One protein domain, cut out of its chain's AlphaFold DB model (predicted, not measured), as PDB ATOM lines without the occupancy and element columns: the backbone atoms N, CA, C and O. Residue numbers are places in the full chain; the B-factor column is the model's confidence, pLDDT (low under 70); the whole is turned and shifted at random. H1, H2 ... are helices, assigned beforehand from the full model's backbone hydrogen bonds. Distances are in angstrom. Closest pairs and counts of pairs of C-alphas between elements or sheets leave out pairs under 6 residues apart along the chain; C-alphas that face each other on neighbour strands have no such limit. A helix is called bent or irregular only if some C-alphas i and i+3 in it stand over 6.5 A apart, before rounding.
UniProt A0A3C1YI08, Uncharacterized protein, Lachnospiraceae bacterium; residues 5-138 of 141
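What this domain is: This is residues 5 to 138 of the 141 residues of an uncharacterized protein of Lachnospiraceae bacterium (UniProt A0A3C1YI08). Four helices stand side by side in an up-and-down bundle, with the longest, H6, and H5 between H4 and H7. Short H3 packs on H4 and H5, while H2 and tiny H1 lie farther out, near H3 but touching no helix. The printed part has 134 residues with seven named helices, H1 to H7 in chain order, and no named strand; its class is all helix. The whole is compact, with a radius of gyration of the C-alphas of 14.8 A, yet flat in outline, spanning 39 by 38 by 20 A.

Where its parts are: H6, residues 90 to 111, is 29.8 A from first to last C-alpha and begins at C-alpha 90 (78.578, 95.922, 129.996). It has a kink of 26 degrees near residue 105; it is neither bent nor irregular, but only just: C-alphas 108 and 111 are 6.2 A apart. H5, residues 68 to 84, measures 24.0 A; H4, residues 44 to 60, 24.9 A; H7, residues 121 to 136, 22.2 A, ending at C-alpha 136 (85.578, 89.513, 139.406). H3 is residues 31 to 37, H2 residues 13 to 25 with 18.2 A, and H1 residues 5 to 8, beginning at C-alpha 5 (74.977, 126.071, 135.468).

How they stand to each other: H6 touches H7 at a shallow tilt of 30 degrees, opposite ways; their closest C-alphas are those of Val 101 and Arg 127, 5.2 A apart. Residues 92 to 100 of H6 touch residues 77 to 84 of H5, the hub, closest at the C-alphas of Thr 84 and Val 93, 5.6 A. H4 and H5 form a helical hairpin at 6 degrees, closest at the C-alphas of Ala 58 and Gly 69, 4.6 A. H5 touches H7 with the C-alphas of Arg 74 and Tyr 123 closest, 4.3 A apart. H4 and H7 are apart. H3 touches residues 76 to 83 of H5 at a steep tilt of 45 degrees, the C-alphas of Met 36 and Leu 79 being closest at 6.1 A. H2 and H3 are close but not clearly touching, their closest C-alphas, Leu 19 and Phe 34, 7.1 A apart. Every O i to N i+4 pair is within hydrogen-bond range in H2, H3 and H5; the counts are 12 of 13 in H4, 16 of 18 in H6 and 11 of 12 in H7, and H1 is too short for such a pair.

The domain as a whole: The two C-alphas farthest apart, those of Glu 65 and Ser 88, are 41.0 A apart. The printed part has no cut and no long link. The mean pLDDT of the printed part is 84.2; residues 5 to 8, 15 and 17 to 41 are under 70.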
ATOM      1  N   ARG A   5      75.901 125.605 134.427       60.72
ATOM      2  CA  ARG A   5      74.977 126.071 135.468       60.72
ATOM      3  C   ARG A   5      73.941 125.036 135.893       60.72
ATOM      4  O   ARG A   5      73.579 125.040 137.062       60.72
ATOM      5  N   GLU A   6      73.433 124.196 134.996       64.75
ATOM      6  CA  GLU A   6      72.461 123.156 135.362       64.75
ATOM      7  C   GLU A   6      73.094 122.103 136.268       64.75
ATOM      8  O   GLU A   6      72.488 121.742 137.275       64.75
ATOM      9  N   VAL A   7      74.332 121.694 135.979       64.25
ATOM     10  CA  VAL A   7      75.052 120.726 136.817       64.25
ATOM     11  C   VAL A   7      75.421 121.335 138.168       64.25
ATOM     12  O   VAL A   7      75.172 120.735 139.205       64.25
ATOM     13  N   LEU A   8      75.923 122.574 138.199       63.78
ATOM     14  CA  LEU A   8      76.207 123.251 139.471       63.78
ATOM     15  C   LEU A   8      74.949 123.446 140.331       63.78
ATOM     16  O   LEU A   8      75.034 123.410 141.554       63.78
ATOM     17  N   ASN A   9      73.779 123.616 139.711       70.75
ATOM     18  CA  ASN A   9      72.509 123.753 140.425       70.75
ATOM     19  C   ASN A   9      71.937 122.423 140.942       70.75
ATOM     20  O   ASN A   9      70.973 122.464 141.709       70.75
ATOM     21  N   SER A  10      72.469 121.265 140.531       72.06
ATOM     22  CA  SER A  10      72.026 119.970 141.063       72.06
ATOM     23  C   SER A  10      72.677 119.613 142.398       72.06
ATOM     24  O   SER A  10      72.191 118.708 143.069       72.06
ATOM     25  N   PHE A  11      73.743 120.314 142.787       70.94
ATOM     26  CA  PHE A  11      74.370 120.162 144.094       70.94
ATOM     27  C   PHE A  11      73.703 121.040 145.151       70.94
ATOM     28  O   PHE A  11      73.313 122.186 144.900       70.94
ATOM     29  N   SER A  12      73.639 120.530 146.375       78.56
ATOM     30  CA  SER A  12      73.393 121.357 147.549       78.56
ATOM     31  C   SER A  12      74.569 122.302 147.809       78.56
ATOM     32  O   SER A  12      75.703 122.108 147.363       78.56
ATOM     33  N   LYS A  13      74.292 123.368 148.559       70.25
ATOM     34  CA  LYS A  13      75.311 124.352 148.927       70.25
ATOM     35  C   LYS A  13      76.395 123.722 149.805       70.25
ATOM     36  O   LYS A  13      77.554 124.110 149.708       70.25
ATOM     37  N   GLU A  14      76.006 122.783 150.655       73.06
ATOM     38  CA  GLU A  14      76.885 122.034 151.541       73.06
ATOM     39  C   GLU A  14      77.827 121.116 150.745       73.06
ATOM     40  O   GLU A  14      79.033 121.191 150.956       73.06
ATOM     41  N   GLU A  15      77.319 120.370 149.756       69.69
ATOM     42  CA  GLU A  15      78.147 119.531 148.868       69.69
ATOM     43  C   GLU A  15      79.153 120.365 148.068       69.69
ATOM     44  O   GLU A  15      80.325 120.010 147.984       69.69
ATOM     45  N   LEU A  16      78.728 121.515 147.529       70.69
ATOM     46  CA  LEU A  16      79.631 122.435 146.827       70.69
ATOM     47  C   LEU A  16      80.745 122.963 147.738       70.69
ATOM     48  O   LEU A  16      81.873 123.132 147.286       70.69
ATOM     49  N   ILE A  17      80.442 123.245 149.007       67.62
ATOM     50  CA  ILE A  17      81.432 123.736 149.974       67.62
ATOM     51  C   ILE A  17      82.419 122.630 150.349       67.62
ATOM     52  O   ILE A  17      83.617 122.900 150.370       67.62
ATOM     53  N   GLU A  18      81.950 121.411 150.617       68.81
ATOM     54  CA  GLU A  18      82.823 120.268 150.918       68.81
ATOM     55  C   GLU A  18      83.757 119.964 149.745       68.81
ATOM     56  O   GLU A  18      84.964 119.866 149.943       68.81
ATOM     57  N   LEU A  19      83.225 119.949 148.519       66.12
ATOM     58  CA  LEU A  19      84.014 119.766 147.301       66.12
ATOM     59  C   LEU A  19      85.072 120.865 147.117       66.12
ATOM     60  O   LEU A  19      86.220 120.576 146.790       66.12
ATOM     61  N   ILE A  20      84.706 122.136 147.328       66.62
ATOM     62  CA  ILE A  20      85.657 123.253 147.220       66.62
ATOM     63  C   ILE A  20      86.753 123.133 148.281       66.62
ATOM     64  O   ILE A  20      87.907 123.389 147.962       66.62
ATOM     65  N   ILE A  21      86.413 122.769 149.520       63.59
ATOM     66  CA  ILE A  21      87.396 122.610 150.600       63.59
ATOM     67  C   ILE A  21      88.352 121.459 150.276       63.59
ATOM     68  O   ILE A  21      89.559 121.661 150.299       63.59
ATOM     69  N   GLU A  22      87.825 120.296 149.899       63.81
ATOM     70  CA  GLU A  22      88.605 119.087 149.612       63.81
ATOM     71  C   GLU A  22      89.607 119.303 148.466       63.81
ATOM     72  O   GLU A  22      90.785 118.981 148.601       63.81
ATOM     73  N   TYR A  23      89.187 119.945 147.371       63.19
ATOM     74  CA  TYR A  23      90.084 120.215 146.244       63.19
ATOM     75  C   TYR A  23      90.974 121.453 146.447       63.19
ATOM     76  O   TYR A  23      92.115 121.472 145.980       63.19
ATOM     77  N   SER A  24      90.514 122.466 147.195       55.97
ATOM     78  CA  SER A  24      91.340 123.626 147.558       55.97
ATOM     79  C   SER A  24      92.471 123.253 148.515       55.97
ATOM     80  O   SER A  24      93.553 123.831 148.398       55.97
ATOM     81  N   ASP A  25      92.239 122.323 149.441       53.53
ATOM     82  CA  ASP A  25      93.265 121.831 150.366       53.53
ATOM     83  C   ASP A  25      94.322 120.985 149.629       53.53
ATOM     84  O   ASP A  25      95.494 121.019 150.006       53.53
ATOM     85  N   ASN A  26      93.944 120.349 148.512       53.19
ATOM     86  CA  ASN A  26      94.837 119.583 147.629       53.19
ATOM     87  C   ASN A  26      95.426 120.408 146.459       53.19
ATOM     88  O   ASN A  26      96.205 119.899 145.659       53.19
ATOM     89  N   GLY A  27      95.099 121.702 146.352       51.16
ATOM     90  CA  GLY A  27      95.713 122.625 145.388       51.16
ATOM     91  C   GLY A  27      95.147 122.601 143.962       51.16
ATOM     92  O   GLY A  27      95.776 123.166 143.062       51.16
ATOM     93  N   TYR A  28      93.962 122.022 143.745       58.66
ATOM     94  CA  TYR A  28      93.341 121.895 142.422       58.66
ATOM     95  C   TYR A  28      91.929 122.487 142.358       58.66
ATOM     96  O   TYR A  28      91.140 122.380 143.283       58.66
ATOM     97  N   TYR A  29      91.595 123.123 141.233       55.50
ATOM     98  CA  TYR A  29      90.264 123.673 140.936       55.50
ATOM     99  C   TYR A  29      89.792 123.184 139.561       55.50
ATOM    100  O   TYR A  29      89.463 123.997 138.696       55.50
ATOM    101  N   ASP A  30      89.830 121.873 139.304       62.16
ATOM    102  CA  ASP A  30      89.294 121.376 138.037       62.16
ATOM    103  C   ASP A  30      87.794 121.128 138.130       62.16
ATOM    104  O   ASP A  30      87.357 120.246 138.865       62.16
ATOM    105  N   LEU A  31      87.023 121.907 137.367       60.00
ATOM    106  CA  LEU A  31      85.576 121.767 137.223       60.00
ATOM    107  C   LEU A  31      85.194 120.330 136.837       60.00
ATOM    108  O   LEU A  31      84.152 119.848 137.277       60.00
ATOM    109  N   ASP A  32      86.050 119.640 136.088       60.09
ATOM    110  CA  ASP A  32      85.792 118.283 135.612       60.09
ATOM    111  C   ASP A  32      85.706 117.266 136.767       60.09
ATOM    112  O   ASP A  32      84.847 116.380 136.741       60.09
ATOM    113  N   LEU A  33      86.476 117.447 137.852       63.72
ATOM    114  CA  LEU A  33      86.352 116.626 139.069       63.72
ATOM    115  C   LEU A  33      84.997 116.848 139.760       63.72
ATOM    116  O   LEU A  33      84.346 115.893 140.192       63.72
ATOM    117  N   PHE A  34      84.521 118.099 139.809       63.72
ATOM    118  CA  PHE A  34      83.204 118.421 140.368       63.72
ATOM    119  C   PHE A  34      82.080 117.803 139.532       63.72
ATOM    120  O   PHE A  34      81.153 117.220 140.087       63.72
ATOM    121  N   LEU A  35      82.157 117.902 138.203       63.31
ATOM    122  CA  LEU A  35      81.144 117.347 137.302       63.31
ATOM    123  C   LEU A  35      81.060 115.820 137.421       63.31
ATOM    124  O   LEU A  35      79.956 115.277 137.461       63.31
ATOM    125  N   MET A  36      82.200 115.138 137.552       68.19
ATOM    126  CA  MET A  36      82.246 113.681 137.712       68.19
ATOM    127  C   MET A  36      81.780 113.194 139.085       68.19
ATOM    128  O   MET A  36      81.260 112.081 139.199       68.19
ATOM    129  N   ARG A  37      81.914 114.018 140.128       67.69
ATOM    130  CA  ARG A  37      81.391 113.710 141.467       67.69
ATOM    131  C   ARG A  37      79.886 113.958 141.602       67.69
ATOM    132  O   ARG A  37      79.267 113.407 142.510       67.69
ATOM    133  N   ALA A  38      79.276 114.726 140.698       65.38
ATOM    134  CA  ALA A  38      77.828 114.912 140.672       65.38
ATOM    135  C   ALA A  38      77.113 113.562 140.509       65.38
ATOM    136  O   ALA A  38      77.509 112.739 139.682       65.38
ATOM    137  N   GLU A  39      76.006 113.340 141.223       56.72
ATOM    138  CA  GLU A  39      75.126 112.167 141.042       56.72
ATOM    139  C   GLU A  39      74.350 112.180 139.704       56.72
ATOM    140  O   GLU A  39      73.233 111.669 139.593       56.72
ATOM    141  N   LYS A  40      74.923 112.746 138.642       63.47
ATOM    142  CA  LYS A  40      74.431 112.520 137.286       63.47
ATOM    143  C   LYS A  40      74.929 111.145 136.829       63.47
ATOM    144  O   LYS A  40      76.009 110.726 137.221       63.47
ATOM    145  N   ALA A  41      74.143 110.418 136.035       61.00
ATOM    146  CA  ALA A  41      74.610 109.210 135.352       61.00
ATOM    147  C   ALA A  41      75.188 109.626 133.985       61.00
ATOM    148  O   ALA A  41      74.396 109.780 133.048       61.00
ATOM    149  N   PRO A  42      76.505 109.889 133.867       71.94
ATOM    150  CA  PRO A  42      77.104 110.266 132.592       71.94
ATOM    151  C   PRO A  42      77.018 109.111 131.590       71.94
ATOM    152  O   PRO A  42      76.961 107.934 131.971       71.94
ATOM    153  N   CYS A  43      76.998 109.429 130.297       86.56
ATOM    154  CA  CYS A  43      77.204 108.408 129.271       86.56
ATOM    155  C   CYS A  43      78.688 108.013 129.181       86.56
ATOM    156  O   CYS A  43      79.558 108.711 129.694       86.56
ATOM    157  N   ALA A  44      78.979 106.892 128.514       88.88
ATOM    158  CA  ALA A  44      80.347 106.396 128.356       88.88
ATOM    159  C   ALA A  44      81.293 107.465 127.774       88.88
ATOM    160  O   ALA A  44      82.340 107.720 128.356       88.88
ATOM    161  N   ASP A  45      80.863 108.163 126.718       89.56
ATOM    162  CA  ASP A  45      81.636 109.232 126.076       89.56
ATOM    163  C   ASP A  45      81.971 110.389 127.042       89.56
ATOM    164  O   ASP A  45      83.031 110.998 126.948       89.56
ATOM    165  N   GLU A  46      81.079 110.739 127.975       87.88
ATOM    166  CA  GLU A  46      81.342 111.796 128.967       87.88
ATOM    167  C   GLU A  46      82.417 111.359 129.973       87.88
ATOM    168  O   GLU A  46      83.275 112.163 130.346       87.88
ATOM    169  N   ILE A  47      82.400 110.084 130.369       90.31
ATOM    170  CA  ILE A  47      83.412 109.498 131.258       90.31
ATOM    171  C   ILE A  47      84.764 109.428 130.542       90.31
ATOM    172  O   ILE A  47      85.761 109.860 131.108       90.31
ATOM    173  N   GLU A  48      84.793 108.946 129.298       92.31
ATOM    174  CA  GLU A  48      86.004 108.864 128.467       92.31
ATOM    175  C   GLU A  48      86.650 110.244 128.289       92.31
ATOM    176  O   GLU A  48      87.851 110.414 128.500       92.31
ATOM    177  N   ASN A  49      85.852 111.265 127.958       89.62
ATOM    178  CA  ASN A  49      86.357 112.630 127.807       89.62
ATOM    179  C   ASN A  49      86.923 113.183 129.122       89.62
ATOM    180  O   ASN A  49      87.970 113.831 129.108       89.62
ATOM    181  N   SER A  50      86.256 112.913 130.248       89.56
ATOM    182  CA  SER A  50      86.723 113.354 131.568       89.56
ATOM    183  C   SER A  50      88.018 112.645 131.964       89.56
ATOM    184  O   SER A  50      88.962 113.297 132.397       89.56
ATOM    185  N   TRP A  51      88.100 111.328 131.747       94.12
ATOM    186  CA  TRP A  51      89.305 110.538 131.996       94.12
ATOM    187  C   TRP A  51      90.503 111.057 131.198       94.12
ATOM    188  O   TRP A  51      91.547 111.352 131.779       94.12
ATOM    189  N   ASN A  52      90.326 111.265 129.891       91.69
ATOM    190  CA  ASN A  52      91.360 111.831 129.030       91.69
ATOM    191  C   ASN A  52      91.810 113.222 129.506       91.69
ATOM    192  O   ASN A  52      93.005 113.522 129.520       91.69
ATOM    193  N   GLY A  53      90.866 114.066 129.938       89.56
ATOM    194  CA  GLY A  53      91.169 115.361 130.546       89.56
ATOM    195  C   GLY A  53      92.006 115.228 131.819       89.56
ATOM    196  O   GLY A  53      93.014 115.924 131.970       89.56
ATOM    197  N   PHE A  54      91.643 114.294 132.705       90.19
ATOM    198  CA  PHE A  54      92.394 114.039 133.932       90.19
ATOM    199  C   PHE A  54      93.815 113.554 133.652       90.19
ATOM    200  O   PHE A  54      94.761 114.071 134.250       90.19
ATOM    201  N   TYR A  55      93.968 112.621 132.714       93.25
ATOM    202  CA  TYR A  55      95.261 112.065 132.332       93.25
ATOM    203  C   TYR A  55      96.208 113.136 131.779       93.25
ATOM    204  O   TYR A  55      97.318 113.310 132.282       93.25
ATOM    205  N   VAL A  56      95.745 113.914 130.793       92.25
ATOM    206  CA  VAL A  56      96.541 114.991 130.179       92.25
ATOM    207  C   VAL A  56      96.955 116.026 131.217       92.25
ATOM    208  O   VAL A  56      98.100 116.473 131.223       92.25
ATOM    209  N   LYS A  57      96.054 116.394 132.130       88.50
ATOM    210  CA  LYS A  57      96.377 117.379 133.160       88.50
ATOM    211  C   LYS A  57      97.337 116.837 134.217       88.50
ATOM    212  O   LYS A  57      98.206 117.575 134.668       88.50
ATOM    213  N   ALA A  58      97.243 115.556 134.579       90.62
ATOM    214  CA  ALA A  58      98.211 114.921 135.473       90.62
ATOM    215  C   ALA A  58      99.643 114.998 134.911       90.62
ATOM    216  O   ALA A  58     100.582 115.254 135.664       90.62
ATOM    217  N   GLN A  59      99.801 114.863 133.587       90.44
ATOM    218  CA  GLN A  59     101.095 115.008 132.910       90.44
ATOM    219  C   GLN A  59     101.678 116.429 133.002       90.44
ATOM    220  O   GLN A  59     102.896 116.590 132.935       90.44
ATOM    221  N   GLU A  60     100.851 117.467 133.167       89.56
ATOM    222  CA  GLU A  60     101.338 118.847 133.343       89.56
ATOM    223  C   GLU A  60     102.092 119.038 134.667       89.56
ATOM    224  O   GLU A  60     102.917 119.945 134.767       89.56
ATOM    225  N   TYR A  61     101.846 118.167 135.653       85.50
ATOM    226  CA  TYR A  61     102.537 118.144 136.946       85.50
ATOM    227  C   TYR A  61     103.766 117.219 136.949       85.50
ATOM    228  O   TYR A  61     104.464 117.099 137.958       85.50
ATOM    229  N   THR A  62     104.064 116.539 135.835       80.81
ATOM    230  CA  THR A  62     105.247 115.681 135.742       80.81
ATOM    231  C   THR A  62     106.515 116.519 135.859       80.81
ATOM    232  O   THR A  62     106.803 117.367 135.013       80.81
ATOM    233  N   GLY A  63     107.324 116.233 136.877       72.94
ATOM    234  CA  GLY A  63     108.547 116.988 137.150       72.94
ATOM    235  C   GLY A  63     108.445 117.934 138.342       72.94
ATOM    236  O   GLY A  63     109.489 118.426 138.775       72.94
ATOM    237  N   ASP A  64     107.245 118.146 138.885       76.00
ATOM    238  CA  ASP A  64     107.073 118.891 140.129       76.00
ATOM    239  C   ASP A  64     107.686 118.125 141.322       76.00
ATOM    240  O   ASP A  64     107.886 116.907 141.287       76.00
ATOM    241  N   GLU A  65     108.050 118.866 142.375       77.25
ATOM    242  CA  GLU A  65     108.626 118.312 143.615       77.25
ATOM    243  C   GLU A  65     107.550 117.822 144.606       77.25
ATOM    244  O   GLU A  65     107.874 117.460 145.738       77.25
ATOM    245  N   ASP A  66     106.277 117.826 144.202       81.31
ATOM    246  CA  ASP A  66     105.139 117.352 144.985       81.31
ATOM    247  C   ASP A  66     104.402 116.169 144.318       81.31
ATOM    248  O   ASP A  66     104.678 115.755 143.192       81.31
ATOM    249  N   ASP A  67     103.534 115.526 145.094       85.56
ATOM    250  CA  ASP A  67     102.757 114.316 144.768       85.56
ATOM    251  C   ASP A  67     101.473 114.599 143.983       85.56
ATOM    252  O   ASP A  67     100.885 113.703 143.379       85.56
ATOM    253  N   LYS A  68     101.091 115.864 143.931       86.94
ATOM    254  CA  LYS A  68     100.161 116.511 143.015       86.94
ATOM    255  C   LYS A  68      99.709 115.706 141.789       86.94
ATOM    256  O   LYS A  68      98.544 115.321 141.708       86.94
ATOM    257  N   GLY A  69     100.598 115.449 140.827       90.31
ATOM    258  CA  GLY A  69     100.223 114.732 139.601       90.31
ATOM    259  C   GLY A  69      99.663 113.332 139.872       90.31
ATOM    260  O   GLY A  69      98.705 112.912 139.225       90.31
ATOM    261  N   ALA A  70     100.219 112.633 140.864       92.62
ATOM    262  CA  ALA A  70      99.768 111.310 141.267       92.62
ATOM    263  C   ALA A  70      98.447 111.349 142.051       92.62
ATOM    264  O   ALA A  70      97.567 110.527 141.786       92.62
ATOM    265  N   ASP A  71      98.277 112.315 142.960       91.06
ATOM    266  CA  ASP A  71      97.015 112.542 143.678       91.06
ATOM    267  C   ASP A  71      95.870 112.864 142.713       91.06
ATOM    268  O   ASP A  71      94.803 112.253 142.767       91.06
ATOM    269  N   TYR A  72      96.117 113.779 141.776       90.38
ATOM    270  CA  TYR A  72      95.135 114.184 140.777       90.38
ATOM    271  C   TYR A  72      94.696 113.005 139.900       90.38
ATOM    272  O   TYR A  72      93.504 112.811 139.645       90.38
ATOM    273  N   LEU A  73      95.656 112.179 139.473       93.38
ATOM    274  CA  LEU A  73      95.381 111.000 138.657       93.38
ATOM    275  C   LEU A  73      94.613 109.921 139.436       93.38
ATOM    276  O   LEU A  73      93.702 109.304 138.879       93.38
ATOM    277  N   ARG A  74      94.930 109.721 140.724       95.00
ATOM    278  CA  ARG A  74      94.185 108.821 141.621       95.00
ATOM    279  C   ARG A  74      92.720 109.245 141.721       95.00
ATOM    280  O   ARG A  74      91.841 108.414 141.498       95.00
ATOM    281  N   ASP A  75      92.470 110.513 142.039       91.25
ATOM    282  CA  ASP A  75      91.116 111.032 142.260       91.25
ATOM    283  C   ASP A  75      90.285 110.974 140.970       91.25
ATOM    284  O   ASP A  75      89.132 110.535 140.978       91.25
ATOM    285  N   GLY A  76      90.887 111.343 139.833       91.88
ATOM    286  CA  GLY A  76      90.257 111.215 138.519       91.88
ATOM    287  C   GLY A  76      89.893 109.764 138.183       91.88
ATOM    288  O   GLY A  76      88.776 109.494 137.734       91.88
ATOM    289  N   ALA A  77      90.796 108.816 138.453       95.38
ATOM    290  CA  ALA A  77      90.556 107.394 138.215       95.38
ATOM    291  C   ALA A  77      89.429 106.841 139.098       95.38
ATOM    292  O   ALA A  77      88.573 106.103 138.606       95.38
ATOM    293  N   GLU A  78      89.398 107.205 140.383       94.44
ATOM    294  CA  GLU A  78      88.338 106.787 141.304       94.44
ATOM    295  C   GLU A  78      86.966 107.282 140.840       94.44
ATOM    296  O   GLU A  78      86.032 106.485 140.711       94.44
ATOM    297  N   LEU A  79      86.848 108.567 140.505       91.31
ATOM    298  CA  LEU A  79      85.587 109.145 140.044       91.31
ATOM    299  C   LEU A  79      85.113 108.520 138.728       91.31
ATOM    300  O   LEU A  79      83.949 108.120 138.617       91.31
ATOM    301  N   CYS A  80      86.005 108.390 137.743       93.00
ATOM    302  CA  CYS A  80      85.681 107.735 136.477       93.00
ATOM    303  C   CYS A  80      85.248 106.285 136.696       93.00
ATOM    304  O   CYS A  80      84.260 105.842 136.101       93.00
ATOM    305  N   PHE A  81      85.915 105.552 137.586       95.06
ATOM    306  CA  PHE A  81      85.556 104.175 137.901       95.06
ATOM    307  C   PHE A  81      84.183 104.065 138.582       95.06
ATOM    308  O   PHE A  81      83.355 103.242 138.179       95.06
ATOM    309  N   GLU A  82      83.892 104.919 139.565       92.50
ATOM    310  CA  GLU A  82      82.588 104.955 140.235       92.50
ATOM    311  C   GLU A  82      81.440 105.239 139.263       92.50
ATOM    312  O   GLU A  82      80.389 104.597 139.346       92.50
ATOM    313  N   GLN A  83      81.635 106.150 138.308       89.50
ATOM    314  CA  GLN A  83      80.632 106.424 137.279       89.50
ATOM    315  C   GLN A  83      80.537 105.293 136.249       89.50
ATOM    316  O   GLN A  83      79.432 104.898 135.872       89.50
ATOM    317  N   THR A  84      81.666 104.695 135.863       92.69
ATOM    318  CA  THR A  84      81.705 103.570 134.914       92.69
ATOM    319  C   THR A  84      80.861 102.399 135.416       92.69
ATOM    320  O   THR A  84      80.070 101.838 134.661       92.69
ATOM    321  N   LYS A  85      80.920 102.080 136.715       91.81
ATOM    322  CA  LYS A  85      80.094 101.021 137.331       91.81
ATOM    323  C   LYS A  85      78.580 101.249 137.217       91.81
ATOM    324  O   LYS A  85      77.816 100.297 137.381       91.81
ATOM    325  N   LYS A  86      78.131 102.481 136.964       90.38
ATOM    326  CA  LYS A  86      76.708 102.838 136.829       90.38
ATOM    327  C   LYS A  86      76.196 102.706 135.389       90.38
ATOM    328  O   LYS A  86      74.987 102.811 135.171       90.38
ATOM    329  N   LEU A  87      77.075 102.474 134.409       90.25
ATOM    330  CA  LEU A  87      76.678 102.320 133.012       90.25
ATOM    331  C   LEU A  87      75.834 101.057 132.804       90.25
ATOM    332  O   LEU A  87      76.118  99.981 133.325       90.25
ATOM    333  N   SER A  88      74.802 101.171 131.968       89.19
ATOM    334  CA  SER A  88      73.901 100.052 131.674       89.19
ATOM    335  C   SER A  88      74.483  99.032 130.692       89.19
ATOM    336  O   SER A  88      74.001  97.902 130.623       89.19
ATOM    337  N   LYS A  89      75.461  99.434 129.870       92.38
ATOM    338  CA  LYS A  89      76.061  98.566 128.853       92.38
ATOM    339  C   LYS A  89      77.370  97.988 129.370       92.38
ATOM    340  O   LYS A  89      78.336  98.713 129.557       92.38
ATOM    341  N   ILE A  90      77.402  96.666 129.523       91.94
ATOM    342  CA  ILE A  90      78.578  95.922 129.996       91.94
ATOM    343  C   ILE A  90      79.818  96.143 129.111       91.94
ATOM    344  O   ILE A  90      80.930  96.161 129.622       91.94
ATOM    345  N   GLU A  91      79.625  96.338 127.802       93.44
ATOM    346  CA  GLU A  91      80.727  96.585 126.868       93.44
ATOM    347  C   GLU A  91      81.379  97.947 127.127       93.44
ATOM    348  O   GLU A  91      82.598  98.031 127.185       93.44
ATOM    349  N   ASP A  92      80.575  98.982 127.387       94.56
ATOM    350  CA  ASP A  92      81.078 100.318 127.716       94.56
ATOM    351  C   ASP A  92      81.873 100.273 129.044       94.56
ATOM    352  O   ASP A  92      82.972 100.813 129.130       94.56
ATOM    353  N   VAL A  93      81.373  99.538 130.052       94.75
ATOM    354  CA  VAL A  93      82.088  99.285 131.325       94.75
ATOM    355  C   VAL A  93      83.428  98.595 131.077       94.75
ATOM    356  O   VAL A  93      84.445  98.962 131.663       94.75
ATOM    357  N   LYS A  94      83.428  97.565 130.228       94.44
ATOM    358  CA  LYS A  94      84.622  96.795 129.893       94.44
ATOM    359  C   LYS A  94      85.672  97.672 129.215       94.44
ATOM    360  O   LYS A  94      86.821  97.638 129.646       94.44
ATOM    361  N   VAL A  95      85.299  98.434 128.189       95.62
ATOM    362  CA  VAL A  95      86.230  99.294 127.442       95.62
ATOM    363  C   VAL A  95      86.867 100.325 128.373       95.62
ATOM    364  O   VAL A  95      88.089 100.324 128.507       95.62
ATOM    365  N   LEU A  96      86.053 101.095 129.100       96.19
ATOM    366  CA  LEU A  96      86.536 102.163 129.981       96.19
ATOM    367  C   LEU A  96      87.448 101.646 131.097       96.19
ATOM    368  O   LEU A  96      88.511 102.208 131.336       96.19
ATOM    369  N   CYS A  97      87.084 100.550 131.771       97.38
ATOM    370  CA  CYS A  97      87.930 100.004 132.835       97.38
ATOM    371  C   CYS A  97      89.301  99.547 132.309       97.38
ATOM    372  O   CYS A  97      90.308  99.747 132.983       97.38
ATOM    373  N   ASN A  98      89.351  98.921 131.126       96.69
ATOM    374  CA  ASN A  98      90.621  98.479 130.544       96.69
ATOM    375  C   ASN A  98      91.478  99.664 130.074       96.69
ATOM    376  O   ASN A  98      92.694  99.617 130.232       96.69
ATOM    377  N   GLU A  99      90.855 100.710 129.529       96.94
ATOM    378  CA  GLU A  99      91.531 101.956 129.151       96.94
ATOM    379  C   GLU A  99      92.165 102.629 130.371       96.94
ATOM    380  O   GLU A  99      93.378 102.819 130.396       96.94
ATOM    381  N   ILE A 100      91.391 102.840 131.443       97.19
ATOM    382  CA  ILE A 100      91.901 103.435 132.687       97.19
ATOM    383  C   ILE A 100      93.069 102.609 133.252       97.19
ATOM    384  O   ILE A 100      94.083 103.168 133.655       97.19
ATOM    385  N   VAL A 101      92.980 101.273 133.263       97.94
ATOM    386  CA  VAL A 101      94.085 100.413 133.733       97.94
ATOM    387  C   VAL A 101      95.338 100.557 132.865       97.94
ATOM    388  O   VAL A 101      96.453 100.609 133.402       97.94
ATOM    389  N   ALA A 102      95.177 100.597 131.542       97.38
ATOM    390  CA  ALA A 102      96.290 100.743 130.610       97.38
ATOM    391  C   ALA A 102      96.993 102.093 130.800       97.38
ATOM    392  O   ALA A 102      98.217 102.132 130.931       97.38
ATOM    393  N   ASP A 103      96.217 103.163 130.910       97.94
ATOM    394  CA  ASP A 103      96.716 104.519 131.096       97.94
ATOM    395  C   ASP A 103      97.399 104.684 132.455       97.94
ATOM    396  O   ASP A 103      98.527 105.161 132.521       97.94
ATOM    397  N   LEU A 104      96.806 104.189 133.546       97.44
ATOM    398  CA  LEU A 104      97.457 104.194 134.864       97.44
ATOM    399  C   LEU A 104      98.773 103.404 134.882       97.44
ATOM    400  O   LEU A 104      99.689 103.728 135.635       97.44
ATOM    401  N   THR A 105      98.891 102.367 134.051       96.81
ATOM    402  CA  THR A 105     100.154 101.636 133.882       96.81
ATOM    403  C   THR A 105     101.169 102.469 133.097       96.81
ATOM    404  O   THR A 105     102.327 102.567 133.502       96.81
ATOM    405  N   ALA A 106     100.741 103.121 132.013       96.75
ATOM    406  CA  ALA A 106     101.590 104.003 131.214       96.75
ATOM    407  C   ALA A 106     102.070 105.235 132.003       96.75
ATOM    408  O   ALA A 106     103.237 105.611 131.883       96.75
ATOM    409  N   ALA A 107     101.226 105.795 132.873       95.25
ATOM    410  CA  ALA A 107     101.563 106.910 133.752       95.25
ATOM    411  C   ALA A 107     102.819 106.631 134.595       95.25
ATOM    412  O   ALA A 107     103.694 107.491 134.698       95.25
ATOM    413  N   ALA A 108     102.931 105.415 135.142       93.12
ATOM    414  CA  ALA A 108     104.081 104.994 135.940       93.12
ATOM    415  C   ALA A 108     105.264 104.540 135.075       93.12
ATOM    416  O   ALA A 108     106.407 104.897 135.340       93.12
ATOM    417  N   GLU A 109     105.011 103.726 134.050       93.44
ATOM    418  CA  GLU A 109     106.084 103.042 133.316       93.44
ATOM    419  C   GLU A 109     106.706 103.884 132.194       93.44
ATOM    420  O   GLU A 109     107.838 103.619 131.781       93.44
ATOM    421  N   GLN A 110     105.966 104.861 131.668       93.44
ATOM    422  CA  GLN A 110     106.340 105.616 130.470       93.44
ATOM    423  C   GLN A 110     106.416 107.117 130.747       93.44
ATOM    424  O   GLN A 110     107.424 107.740 130.410       93.44
ATOM    425  N   ASP A 111     105.389 107.679 131.384       91.38
ATOM    426  CA  ASP A 111     105.263 109.133 131.546       91.38
ATOM    427  C   ASP A 111     105.914 109.659 132.833       91.38
ATOM    428  O   ASP A 111     106.227 110.845 132.932       91.38
ATOM    429  N   GLY A 112     106.165 108.782 133.806       90.44
ATOM    430  CA  GLY A 112     106.870 109.102 135.044       90.44
ATOM    431  C   GLY A 112     106.090 109.979 136.026       90.44
ATOM    432  O   GLY A 112     106.700 110.663 136.853       90.44
ATOM    433  N   ILE A 113     104.756 109.975 135.957       92.31
ATOM    434  CA  ILE A 113     103.893 110.765 136.846       92.31
ATOM    435  C   ILE A 113     104.080 110.274 138.290       92.31
ATOM    436  O   ILE A 113     103.849 109.103 138.589       92.31
ATOM    437  N   GLY A 114     104.502 111.163 139.193       89.19
ATOM    438  CA  GLY A 114     104.715 110.849 140.614       89.19
ATOM    439  C   GLY A 114     106.016 110.105 140.948       89.19
ATOM    440  O   GLY A 114     106.320 109.942 142.126       89.19
ATOM    441  N   MET A 115     106.827 109.710 139.958       89.44
ATOM    442  CA  MET A 115     108.057 108.938 140.213       89.44
ATOM    443  C   MET A 115     109.142 109.735 140.950       89.44
ATOM    444  O   MET A 115     109.953 109.166 141.677       89.44
ATOM    445  N   ASN A 116     109.187 111.060 140.773       87.31
ATOM    446  CA  ASN A 116     110.177 111.911 141.450       87.31
ATOM    447  C   ASN A 116     109.958 111.979 142.966       87.31
ATOM    448  O   ASN A 116     110.896 112.258 143.715       87.31
ATOM    449  N   THR A 117     108.725 111.733 143.397       88.88
ATOM    450  CA  THR A 117     108.268 111.817 144.782       88.88
ATOM    451  C   THR A 117     107.885 110.452 145.351       88.88
ATOM    452  O   THR A 117     107.357 110.407 146.459       88.88
ATOM    453  N   ASP A 118     108.163 109.348 144.637       91.19
ATOM    454  CA  ASP A 118     107.784 107.977 145.036       91.19
ATOM    455  C   ASP A 118     106.286 107.894 145.388       91.19
ATOM    456  O   ASP A 118     105.879 107.364 146.423       91.19
ATOM    457  N   SER A 119     105.462 108.555 144.570       93.75
ATOM    458  CA  SER A 119     104.026 108.764 144.792       93.75
ATOM    459  C   SER A 119     103.159 108.039 143.761       93.75
ATOM    460  O   SER A 119     101.934 108.062 143.861       93.75
ATOM    461  N   GLU A 120     103.759 107.330 142.801       94.44
ATOM    462  CA  GLU A 120     103.033 106.544 141.797       94.44
ATOM    463  C   GLU A 120     102.115 105.482 142.417       94.44
ATOM    464  O   GLU A 120     101.074 105.138 141.856       94.44
ATOM    465  N   TRP A 121     102.454 104.997 143.616       94.81
ATOM    466  CA  TRP A 121     101.660 104.002 144.334       94.81
ATOM    467  C   TRP A 121     100.207 104.448 144.561       94.81
ATOM    468  O   TRP A 121      99.321 103.594 144.599       94.81
ATOM    469  N   LEU A 122      99.952 105.761 144.656       93.94
ATOM    470  CA  LEU A 122      98.627 106.338 144.895       93.94
ATOM    471  C   LEU A 122      97.621 105.919 143.821       93.94
ATOM    472  O   LEU A 122      96.536 105.425 144.131       93.94
ATOM    473  N   TYR A 123      97.981 106.086 142.549       95.50
ATOM    474  CA  TYR A 123      97.101 105.733 141.440       95.50
ATOM    475  C   TYR A 123      97.258 104.268 141.012       95.50
ATOM    476  O   TYR A 123      96.315 103.686 140.474       95.50
ATOM    477  N   LEU A 124      98.394 103.625 141.305       97.31
ATOM    478  CA  LEU A 124      98.555 102.183 141.087       97.31
ATOM    479  C   LEU A 124      97.657 101.350 142.016       97.31
ATOM    480  O   LEU A 124      97.140 100.319 141.589       97.31
ATOM    481  N   GLU A 125      97.382 101.812 143.240       97.62
ATOM    482  CA  GLU A 125      96.374 101.180 144.103       97.62
ATOM    483  C   GLU A 125      94.980 101.220 143.450       97.62
ATOM    484  O   GLU A 125      94.224 100.246 143.500       97.62
ATOM    485  N   MET A 126      94.636 102.333 142.794       97.62
ATOM    486  CA  MET A 126      93.381 102.447 142.051       97.62
ATOM    487  C   MET A 126      93.357 101.561 140.808       97.62
ATOM    488  O   MET A 126      92.356 100.878 140.583       97.62
ATOM    489  N   ARG A 127      94.458 101.487 140.051       97.88
ATOM    490  CA  ARG A 127      94.612 100.529 138.941       97.88
ATOM    491  C   ARG A 127      94.310  99.107 139.406       97.88
ATOM    492  O   ARG A 127      93.523  98.414 138.764       97.88
ATOM    493  N   ASP A 128      94.888  98.689 140.529       97.81
ATOM    494  CA  ASP A 128      94.715  97.336 141.062       97.81
ATOM    495  C   ASP A 128      93.258  97.073 141.471       97.81
ATOM    496  O   ASP A 128      92.703  96.021 141.146       97.81
ATOM    497  N   LYS A 129      92.579  98.053 142.083       97.88
ATOM    498  CA  LYS A 129      91.137  97.964 142.388       97.88
ATOM    499  C   LYS A 129      90.282  97.789 141.129       97.88
ATOM    500  O   LYS A 129      89.339  96.990 141.135       97.88
ATOM    501  N   ILE A 130      90.593  98.512 140.052       97.50
ATOM    502  CA  ILE A 130      89.868  98.414 138.776       97.50
ATOM    503  C   ILE A 130      90.146  97.061 138.109       97.50
ATOM    504  O   ILE A 130      89.215  96.389 137.658       97.50
ATOM    505  N   GLN A 131      91.401  96.612 138.116       96.69
ATOM    506  CA  GLN A 131      91.810  95.307 137.598       96.69
ATOM    507  C   GLN A 131      91.091  94.160 138.327       96.69
ATOM    508  O   GLN A 131      90.505  93.281 137.691       96.69
ATOM    509  N   GLU A 132      91.038  94.197 139.660       97.38
ATOM    510  CA  GLU A 132      90.278  93.220 140.444       97.38
ATOM    511  C   GLU A 132      88.786  93.217 140.084       97.38
ATOM    512  O   GLU A 132      88.141  92.164 140.076       97.38
ATOM    513  N   TYR A 133      88.207  94.387 139.813       96.25
ATOM    514  CA  TYR A 133      86.818  94.494 139.383       96.25
ATOM    515  C   TYR A 133      86.597  93.862 138.004       96.25
ATOM    516  O   TYR A 133      85.619  93.126 137.830       96.25
ATOM    517  N   ILE A 134      87.504  94.094 137.048       95.06
ATOM    518  CA  ILE A 134      87.485  93.456 135.723       95.06
ATOM    519  C   ILE A 134      87.485  91.931 135.872       95.06
ATOM    520  O   ILE A 134      86.650  91.248 135.271       95.06
ATOM    521  N   GLU A 135      88.376  91.397 136.705       94.81
ATOM    522  CA  GLU A 135      88.519  89.958 136.946       94.81
ATOM    523  C   GLU A 135      87.276  89.356 137.605       94.81
ATOM    524  O   GLU A 135      86.724  88.369 137.111       94.81
ATOM    525  N   LYS A 136      86.775  89.978 138.679       94.44
ATOM    526  CA  LYS A 136      85.578  89.513 139.406       94.44
ATOM    527  C   LYS A 136      84.325  89.487 138.526       94.44
ATOM    528  O   LYS A 136      83.442  88.662 138.761       94.44
ATOM    529  N   ASN A 137      84.247  90.361 137.523       90.94
ATOM    530  CA  ASN A 137      83.088  90.496 136.638       90.94
ATOM    531  C   ASN A 137      83.292  89.885 135.238       90.94
ATOM    532  O   ASN A 137      82.407  90.015 134.394       90.94
ATOM    533  N   ASN A 138      84.407  89.185 134.989       87.69
ATOM    534  CA  ASN A 138      84.759  88.605 133.683       87.69
ATOM    535  C   ASN A 138      84.747  89.625 132.525       87.69
ATOM    536  O   ASN A 138      84.293  89.322 131.421       87.69
TER     537      ASN A 138